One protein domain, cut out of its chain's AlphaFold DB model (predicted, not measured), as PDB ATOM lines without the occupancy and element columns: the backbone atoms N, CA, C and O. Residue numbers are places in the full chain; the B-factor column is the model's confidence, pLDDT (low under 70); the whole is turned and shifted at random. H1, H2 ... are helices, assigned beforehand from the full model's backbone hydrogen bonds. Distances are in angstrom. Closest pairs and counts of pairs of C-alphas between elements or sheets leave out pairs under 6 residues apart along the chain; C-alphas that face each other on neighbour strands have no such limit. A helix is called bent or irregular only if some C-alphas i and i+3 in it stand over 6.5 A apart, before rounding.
ATOM      1  N   PRO A   2     -44.873 -46.419 -31.762       87.31
ATOM      2  CA  PRO A   2     -45.745 -47.576 -31.972       87.31
ATOM      3  C   PRO A   2     -47.123 -47.341 -31.338       87.31
ATOM      4  O   PRO A   2     -47.224 -46.689 -30.299       87.31
ATOM      5  N   ARG A   3     -48.197 -47.865 -31.940       88.88
ATOM      6  CA  ARG A   3     -49.545 -47.800 -31.352       88.88
ATOM      7  C   ARG A   3     -49.827 -49.086 -30.595       88.88
ATOM      8  O   ARG A   3     -49.811 -50.155 -31.191       88.88
ATOM      9  N   ARG A   4     -50.145 -48.993 -29.302       83.69
ATOM     10  CA  ARG A   4     -50.378 -50.164 -28.437       83.69
ATOM     11  C   ARG A   4     -51.432 -51.130 -28.981       83.69
ATOM     12  O   ARG A   4     -51.261 -52.338 -28.872       83.69
ATOM     13  N   GLU A   5     -52.489 -50.610 -29.601       86.88
ATOM     14  CA  GLU A   5     -53.567 -51.418 -30.189       86.88
ATOM     15  C   GLU A   5     -53.070 -52.393 -31.262       86.88
ATOM     16  O   GLU A   5     -53.574 -53.513 -31.340       86.88
ATOM     17  N   ASP A   6     -52.034 -52.020 -32.018       90.19
ATOM     18  CA  ASP A   6     -51.462 -52.883 -33.051       90.19
ATOM     19  C   ASP A   6     -50.772 -54.117 -32.451       90.19
ATOM     20  O   ASP A   6     -50.667 -55.135 -33.126       90.19
ATOM     21  N   TYR A   7     -50.345 -54.060 -31.187       88.50
ATOM     22  CA  TYR A   7     -49.605 -55.121 -30.492       88.50
ATOM     23  C   TYR A   7     -50.477 -55.937 -29.527       88.50
ATOM     24  O   TYR A   7     -49.984 -56.871 -28.893       88.50
ATOM     25  N   LEU A   8     -51.763 -55.605 -29.391       83.62
ATOM     26  CA  LEU A   8     -52.729 -56.360 -28.585       83.62
ATOM     27  C   LEU A   8     -53.492 -57.385 -29.441       83.62
ATOM     28  O   LEU A   8     -53.359 -57.422 -30.663       83.62
ATOM     29  N   ALA A   9     -54.301 -58.235 -28.799       80.00
ATOM     30  CA  ALA A   9     -55.133 -59.229 -29.482       80.00
ATOM     31  C   ALA A   9     -55.970 -58.600 -30.612       80.00
ATOM     32  O   ALA A   9     -56.705 -57.639 -30.382       80.00
ATOM     33  N   GLY A  10     -55.875 -59.165 -31.821       83.00
ATOM     34  CA  GLY A  10     -56.549 -58.656 -33.023       83.00
ATOM     35  C   GLY A  10     -55.808 -57.525 -33.752       83.00
ATOM     36  O   GLY A  10     -56.240 -57.131 -34.832       83.00
ATOM     37  N   GLY A  11     -54.698 -57.031 -33.199       88.00
ATOM     38  CA  GLY A  11     -53.821 -56.049 -33.832       88.00
ATOM     39  C   GLY A  11     -52.876 -56.658 -34.876       88.00
ATOM     40  O   GLY A  11     -52.627 -57.867 -34.900       88.00
ATOM     41  N   ARG A  12     -52.319 -55.802 -35.742       92.38
ATOM     42  CA  ARG A  12     -51.421 -56.187 -36.851       92.38
ATOM     43  C   ARG A  12     -50.152 -56.921 -36.388       92.38
ATOM     44  O   ARG A  12     -49.632 -57.764 -37.114       92.38
ATOM     45  N   TRP A  13     -49.677 -56.609 -35.189       90.19
ATOM     46  CA  TRP A  13     -48.438 -57.080 -34.571       90.19
ATOM     47  C   TRP A  13     -48.694 -57.784 -33.232       90.19
ATOM     48  O   TRP A  13     -47.829 -57.798 -32.364       90.19
ATOM     49  N   ALA A  14     -49.865 -58.411 -33.054       85.06
ATOM     50  CA  ALA A  14     -50.303 -59.018 -31.788       85.06
ATOM     51  C   ALA A  14     -49.312 -60.021 -31.150       85.06
ATOM     52  O   ALA A  14     -49.364 -60.261 -29.946       85.06
ATOM     53  N   ARG A  15     -48.425 -60.623 -31.956       84.38
ATOM     54  CA  ARG A  15     -47.392 -61.577 -31.512       84.38
ATOM     55  C   ARG A  15     -46.078 -60.926 -31.066       84.38
ATOM     56  O   ARG A  15     -45.237 -61.622 -30.521       84.38
ATOM     57  N   GLN A  16     -45.880 -59.642 -31.342       89.56
ATOM     58  CA  GLN A  16     -44.685 -58.890 -30.950       89.56
ATOM     59  C   GLN A  16     -44.949 -58.143 -29.641       89.56
ATOM     60  O   GLN A  16     -46.106 -57.855 -29.331       89.56
ATOM     61  N   SER A  17     -43.909 -57.808 -28.877       86.50
ATOM     62  CA  SER A  17     -44.031 -56.956 -27.688       86.50
ATOM     63  C   SER A  17     -44.219 -55.489 -28.086       86.50
ATOM     64  O   SER A  17     -43.516 -54.963 -28.950       86.50
ATOM     65  N   TYR A  18     -45.182 -54.821 -27.449       86.62
ATOM     66  CA  TYR A  18     -45.346 -53.373 -27.568       86.62
ATOM     67  C   TYR A  18     -44.165 -52.633 -26.939       86.62
ATOM     68  O   TYR A  18     -43.693 -51.639 -27.491       86.62
ATOM     69  N   TYR A  19     -43.690 -53.121 -25.792       84.00
ATOM     70  CA  TYR A  19     -42.599 -52.495 -25.056       84.00
ATOM     71  C   TYR A  19     -41.265 -52.632 -25.787       84.00
ATOM     72  O   TYR A  19     -40.567 -51.630 -25.892       84.00
ATOM     73  N   ASP A  20     -40.967 -53.780 -26.407       85.00
ATOM     74  CA  ASP A  20     -39.793 -53.909 -27.288       85.00
ATOM     75  C   ASP A  20     -39.820 -52.872 -28.415       85.00
ATOM     76  O   ASP A  20     -38.822 -52.210 -28.694       85.00
ATOM     77  N   ALA A  21     -40.983 -52.669 -29.040       87.50
ATOM     78  CA  ALA A  21     -41.127 -51.668 -30.089       87.50
ATOM     79  C   ALA A  21     -40.943 -50.230 -29.567       87.50
ATOM     80  O   ALA A  21     -40.424 -49.386 -30.297       87.50
ATOM     81  N   ILE A  22     -41.358 -49.927 -28.329       85.75
ATOM     82  CA  ILE A  22     -41.072 -48.628 -27.701       85.75
ATOM     83  C   ILE A  22     -39.578 -48.477 -27.439       85.75
ATOM     84  O   ILE A  22     -39.026 -47.437 -27.794       85.75
ATOM     85  N   PHE A  23     -38.937 -49.479 -26.833       80.69
ATOM     86  CA  PHE A  23     -37.515 -49.424 -26.503       80.69
ATOM     87  C   PHE A  23     -36.667 -49.213 -27.764       80.69
ATOM     88  O   PHE A  23     -35.839 -48.309 -27.776       80.69
ATOM     89  N   LEU A  24     -36.976 -49.908 -28.865       83.50
ATOM     90  CA  LEU A  24     -36.320 -49.697 -30.164       83.50
ATOM     91  C   LEU A  24     -36.477 -48.266 -30.699       83.50
ATOM     92  O   LEU A  24     -35.544 -47.698 -31.262       83.50
ATOM     93  N   VAL A  25     -37.659 -47.661 -30.542       86.38
ATOM     94  CA  VAL A  25     -37.874 -46.267 -30.964       86.38
ATOM     95  C   VAL A  25     -37.124 -45.294 -30.053       86.38
ATOM     96  O   VAL A  25     -36.579 -44.310 -30.547       86.38
ATOM     97  N   ALA A  26     -37.064 -45.560 -28.747       79.12
ATOM     98  CA  ALA A  26     -36.280 -44.756 -27.815       79.12
ATOM     99  C   ALA A  26     -34.779 -44.810 -28.151       79.12
ATOM    100  O   ALA A  26     -34.141 -43.763 -28.216       79.12
ATOM    101  N   GLU A  27     -34.241 -45.997 -28.446       77.69
ATOM    102  CA  GLU A  27     -32.859 -46.178 -28.910       77.69
ATOM    103  C   GLU A  27     -32.573 -45.380 -30.189       77.69
ATOM    104  O   GLU A  27     -31.567 -44.679 -30.258       77.69
ATOM    105  N   GLN A  28     -33.477 -45.414 -31.177       81.12
ATOM    106  CA  GLN A  28     -33.334 -44.631 -32.412       81.12
ATOM    107  C   GLN A  28     -33.321 -43.120 -32.155       81.12
ATOM    108  O   GLN A  28     -32.472 -42.419 -32.694       81.12
ATOM    109  N   ILE A  29     -34.222 -42.615 -31.306       78.88
ATOM    110  CA  ILE A  29     -34.266 -41.187 -30.955       78.88
ATOM    111  C   ILE A  29     -32.962 -40.753 -30.274       78.88
ATOM    112  O   ILE A  29     -32.439 -39.679 -30.570       78.88
ATOM    113  N   LEU A  30     -32.439 -41.573 -29.358       73.88
ATOM    114  CA  LEU A  30     -31.179 -41.286 -28.671       73.88
ATOM    115  C   LEU A  30     -29.988 -41.306 -29.636       73.88
ATOM    116  O   LEU A  30     -29.128 -40.432 -29.538       73.88
ATOM    117  N   ALA A  31     -29.967 -42.241 -30.590       74.75
ATOM    118  CA  ALA A  31     -28.954 -42.287 -31.641       74.75
ATOM    119  C   ALA A  31     -29.006 -41.037 -32.541       74.75
ATOM    120  O   ALA A  31     -27.979 -40.415 -32.800       74.75
ATOM    121  N   ASP A  32     -30.199 -40.596 -32.949       78.88
ATOM    122  CA  ASP A  32     -30.365 -39.378 -33.755       78.88
ATOM    123  C   ASP A  32     -29.930 -38.109 -32.992       78.88
ATOM    124  O   ASP A  32     -29.427 -37.147 -33.583       78.88
ATOM    125  N   ALA A  33     -30.082 -38.100 -31.663       75.44
ATOM    126  CA  ALA A  33     -29.659 -36.993 -30.810       75.44
ATOM    127  C   ALA A  33     -28.128 -36.836 -30.714       75.44
ATOM    128  O   ALA A  33     -27.658 -35.771 -30.302       75.44
ATOM    129  N   GLU A  34     -27.327 -37.829 -31.123       73.12
ATOM    130  CA  GLU A  34     -25.857 -37.746 -31.087       73.12
ATOM    131  C   GLU A  34     -25.312 -36.530 -31.843       73.12
ATOM    132  O   GLU A  34     -24.386 -35.870 -31.366       73.12
ATOM    133  N   VAL A  35     -25.925 -36.172 -32.977       76.25
ATOM    134  CA  VAL A  35     -25.534 -34.993 -33.768       76.25
ATOM    135  C   VAL A  35     -25.736 -33.701 -32.971       76.25
ATOM    136  O   VAL A  35     -24.895 -32.801 -33.011       76.25
ATOM    137  N   TYR A  36     -26.825 -33.613 -32.206       75.62
ATOM    138  CA  TYR A  36     -27.097 -32.464 -31.345       75.62
ATOM    139  C   TYR A  36     -26.077 -32.365 -30.205       75.62
ATOM    140  O   TYR A  36     -25.544 -31.284 -29.951       75.62
ATOM    141  N   PHE A  37     -25.752 -33.487 -29.556       69.69
ATOM    142  CA  PHE A  37     -24.722 -33.518 -28.515       69.69
ATOM    143  C   PHE A  37     -23.341 -33.135 -29.058       69.69
ATOM    144  O   PHE A  37     -22.634 -32.345 -28.431       69.69
ATOM    145  N   ALA A  38     -22.974 -33.621 -30.246       68.94
ATOM    146  CA  ALA A  38     -21.739 -33.231 -30.919       68.94
ATOM    147  C   ALA A  38     -21.685 -31.714 -31.180       68.94
ATOM    148  O   ALA A  38     -20.673 -31.074 -30.883       68.94
ATOM    149  N   LEU A  39     -22.784 -31.114 -31.656       72.69
ATOM    150  CA  LEU A  39     -22.869 -29.670 -31.884       72.69
ATOM    151  C   LEU A  39     -22.799 -28.864 -30.575       72.69
ATOM    152  O   LEU A  39     -22.080 -27.867 -30.513       72.69
ATOM    153  N   LYS A  40     -23.502 -29.296 -29.518       73.38
ATOM    154  CA  LYS A  40     -23.440 -28.682 -28.177       73.38
ATOM    155  C   LYS A  40     -22.002 -28.658 -27.657       73.38
ATOM    156  O   LYS A  40     -21.525 -27.595 -27.256       73.38
ATOM    157  N   ASN A  41     -21.308 -29.796 -27.716       65.44
ATOM    158  CA  ASN A  41     -19.918 -29.912 -27.279       65.44
ATOM    159  C   ASN A  41     -19.000 -29.002 -28.100       65.44
ATOM    160  O   ASN A  41     -18.182 -28.283 -27.534       65.44
ATOM    161  N   HIS A  42     -19.180 -28.957 -29.424       66.38
ATOM    162  CA  HIS A  42     -18.418 -28.053 -30.284       66.38
ATOM    163  C   HIS A  42     -18.615 -26.580 -29.889       66.38
ATOM    164  O   HIS A  42     -17.641 -25.844 -29.739       66.38
ATOM    165  N   ILE A  43     -19.855 -26.149 -29.636       66.88
ATOM    166  CA  ILE A  43     -20.153 -24.780 -29.189       66.88
ATOM    167  C   ILE A  43     -19.524 -24.490 -27.818       66.88
ATOM    168  O   ILE A  43     -18.999 -23.396 -27.612       66.88
ATOM    169  N   GLN A  44     -19.558 -25.442 -26.882       63.72
ATOM    170  CA  GLN A  44     -18.904 -25.291 -25.579       63.72
ATOM    171  C   GLN A  44     -17.386 -25.133 -25.728       63.72
ATOM    172  O   GLN A  44     -16.831 -24.204 -25.153       63.72
ATOM    173  N   HIS A  45     -16.730 -25.940 -26.565       59.22
ATOM    174  CA  HIS A  45     -15.308 -25.766 -26.881       59.22
ATOM    175  C   HIS A  45     -15.004 -24.381 -27.470       59.22
ATOM    176  O   HIS A  45     -14.076 -23.712 -27.025       59.22
ATOM    177  N   VAL A  46     -15.822 -23.899 -28.411       58.06
ATOM    178  CA  VAL A  46     -15.650 -22.564 -29.013       58.06
ATOM    179  C   VAL A  46     -15.811 -21.438 -27.980       58.06
ATOM    180  O   VAL A  46     -15.121 -20.422 -28.067       58.06
ATOM    181  N   ARG A  47     -16.659 -21.600 -26.953       54.31
ATOM    182  CA  ARG A  47     -16.757 -20.625 -25.845       54.31
ATOM    183  C   ARG A  47     -15.460 -20.514 -25.041       54.31
ATOM    184  O   ARG A  47     -15.162 -19.430 -24.551       54.31
ATOM    185  N   HIS A  48     -14.671 -21.583 -24.985       53.50
ATOM    186  CA  HIS A  48     -13.341 -21.620 -24.378       53.50
ATOM    187  C   HIS A  48     -12.215 -21.466 -25.417       53.50
ATOM    188  O   HIS A  48     -11.117 -21.953 -25.182       53.50
ATOM    189  N   SER A  49     -12.461 -20.773 -26.543       46.78
ATOM    190  CA  SER A  49     -11.552 -20.562 -27.701       46.78
ATOM    191  C   SER A  49     -10.104 -20.117 -27.415       46.78
ATOM    192  O   SER A  49      -9.296 -20.034 -28.335       46.78
ATOM    193  N   THR A  50      -9.760 -19.825 -26.164       54.41
ATOM    194  CA  THR A  50      -8.396 -19.565 -25.693       54.41
ATOM    195  C   THR A  50      -7.635 -20.817 -25.247       54.41
ATOM    196  O   THR A  50      -6.429 -20.732 -25.026       54.41
ATOM    197  N   GLU A  51      -8.298 -21.963 -25.067       56.59
ATOM    198  CA  GLU A  51      -7.644 -23.216 -24.685       56.59
ATOM    199  C   GLU A  51      -7.066 -23.924 -25.914       56.59
ATOM    200  O   GLU A  51      -7.771 -24.225 -26.873       56.59
ATOM    201  N   SER A  52      -5.762 -24.191 -25.864       63.28
ATOM    202  CA  SER A  52      -5.080 -25.092 -26.795       63.28
ATOM    203  C   SER A  52      -5.688 -26.499 -26.724       63.28
ATOM    204  O   SER A  52      -6.084 -26.948 -25.642       63.28
TER     205      SER A  52
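What this domain is: This is residues 2 to 52 of the 567 residues of the protein "Hypothetical protein" of Corethron hystrix (UniProt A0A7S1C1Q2). The printed part is a long, thin rod made of two helices, H2 and H3, set end to end, with a small looped head at the beginning where the short helix H1 and the link after it fold round near the start of H2. Residues 26 to 52, which hold the far part of H2, H3 and the last residues, stick out from this head with nothing packed beside them. The printed part has 51 residues with three named helices, in the order H1, H2, H3, and no named strand. Its class is all helix, with 33 of the 51 residues in helices. The whole is extended, with a radius of gyration of the C-alphas of 19.5 A and spans of 62 by 13 by 10 A.

Where its parts are: The printed part begins with Pro 2, and H1 follows at residues 4 to 7, with C-alpha 4 at (-50.378, -50.164, -28.437). After H1 come 10 residues, Leu 8 to Ser 17, with no named element. H2 is residues 18 to 32 and is the longest helix by residues, 21.4 A from first to last C-alpha; it begins with C-alpha 18 at (-45.346, -53.373, -27.568). Ala 33 lies between H2 and H3. H3 is residues 34 to 47, 20.1 A long, and ends with C-alpha 47 at (-16.757, -20.625, -25.845).

How they stand to each other: H1 is close to H2 but not clearly touching it, with 2 pairs of C-alphas within 8 A. Their closest C-alphas are those of Tyr 7 and Tyr 18, 5.5 A apart, while their centres are 15.7 A apart. H2 and H3 meet only through their link. H1 and H3 are apart. In H2 and H3 every O i to N i+4 pair is within hydrogen-bond range. H1, with 4 residues, is too short for such a pair, and its one O i to N i+3 pair is within range. None of the three helices is bent.

The domain as a whole: The outline is a rod. The two C-alphas farthest apart are those of Gly 10 and Thr 50, at 62.5 A, while the first and last printed C-alphas, those of Pro 2 and Ser 52, are 46.8 A apart. Residues 26 to 52 stand free, of which 26 to 32 belong to H2 and 34 to 47 to H3. The link from H1 to H2 is short and the link from H2 to H3 is tight. The printed part has no cut. The mean pLDDT of the printed part is 76.6, and the model's confidence is low, under 70, at 14 residues, namely 37 to 38 and 41 to 52. The mean pLDDT is 87 in H1, 82 in H2 and 67 in H3.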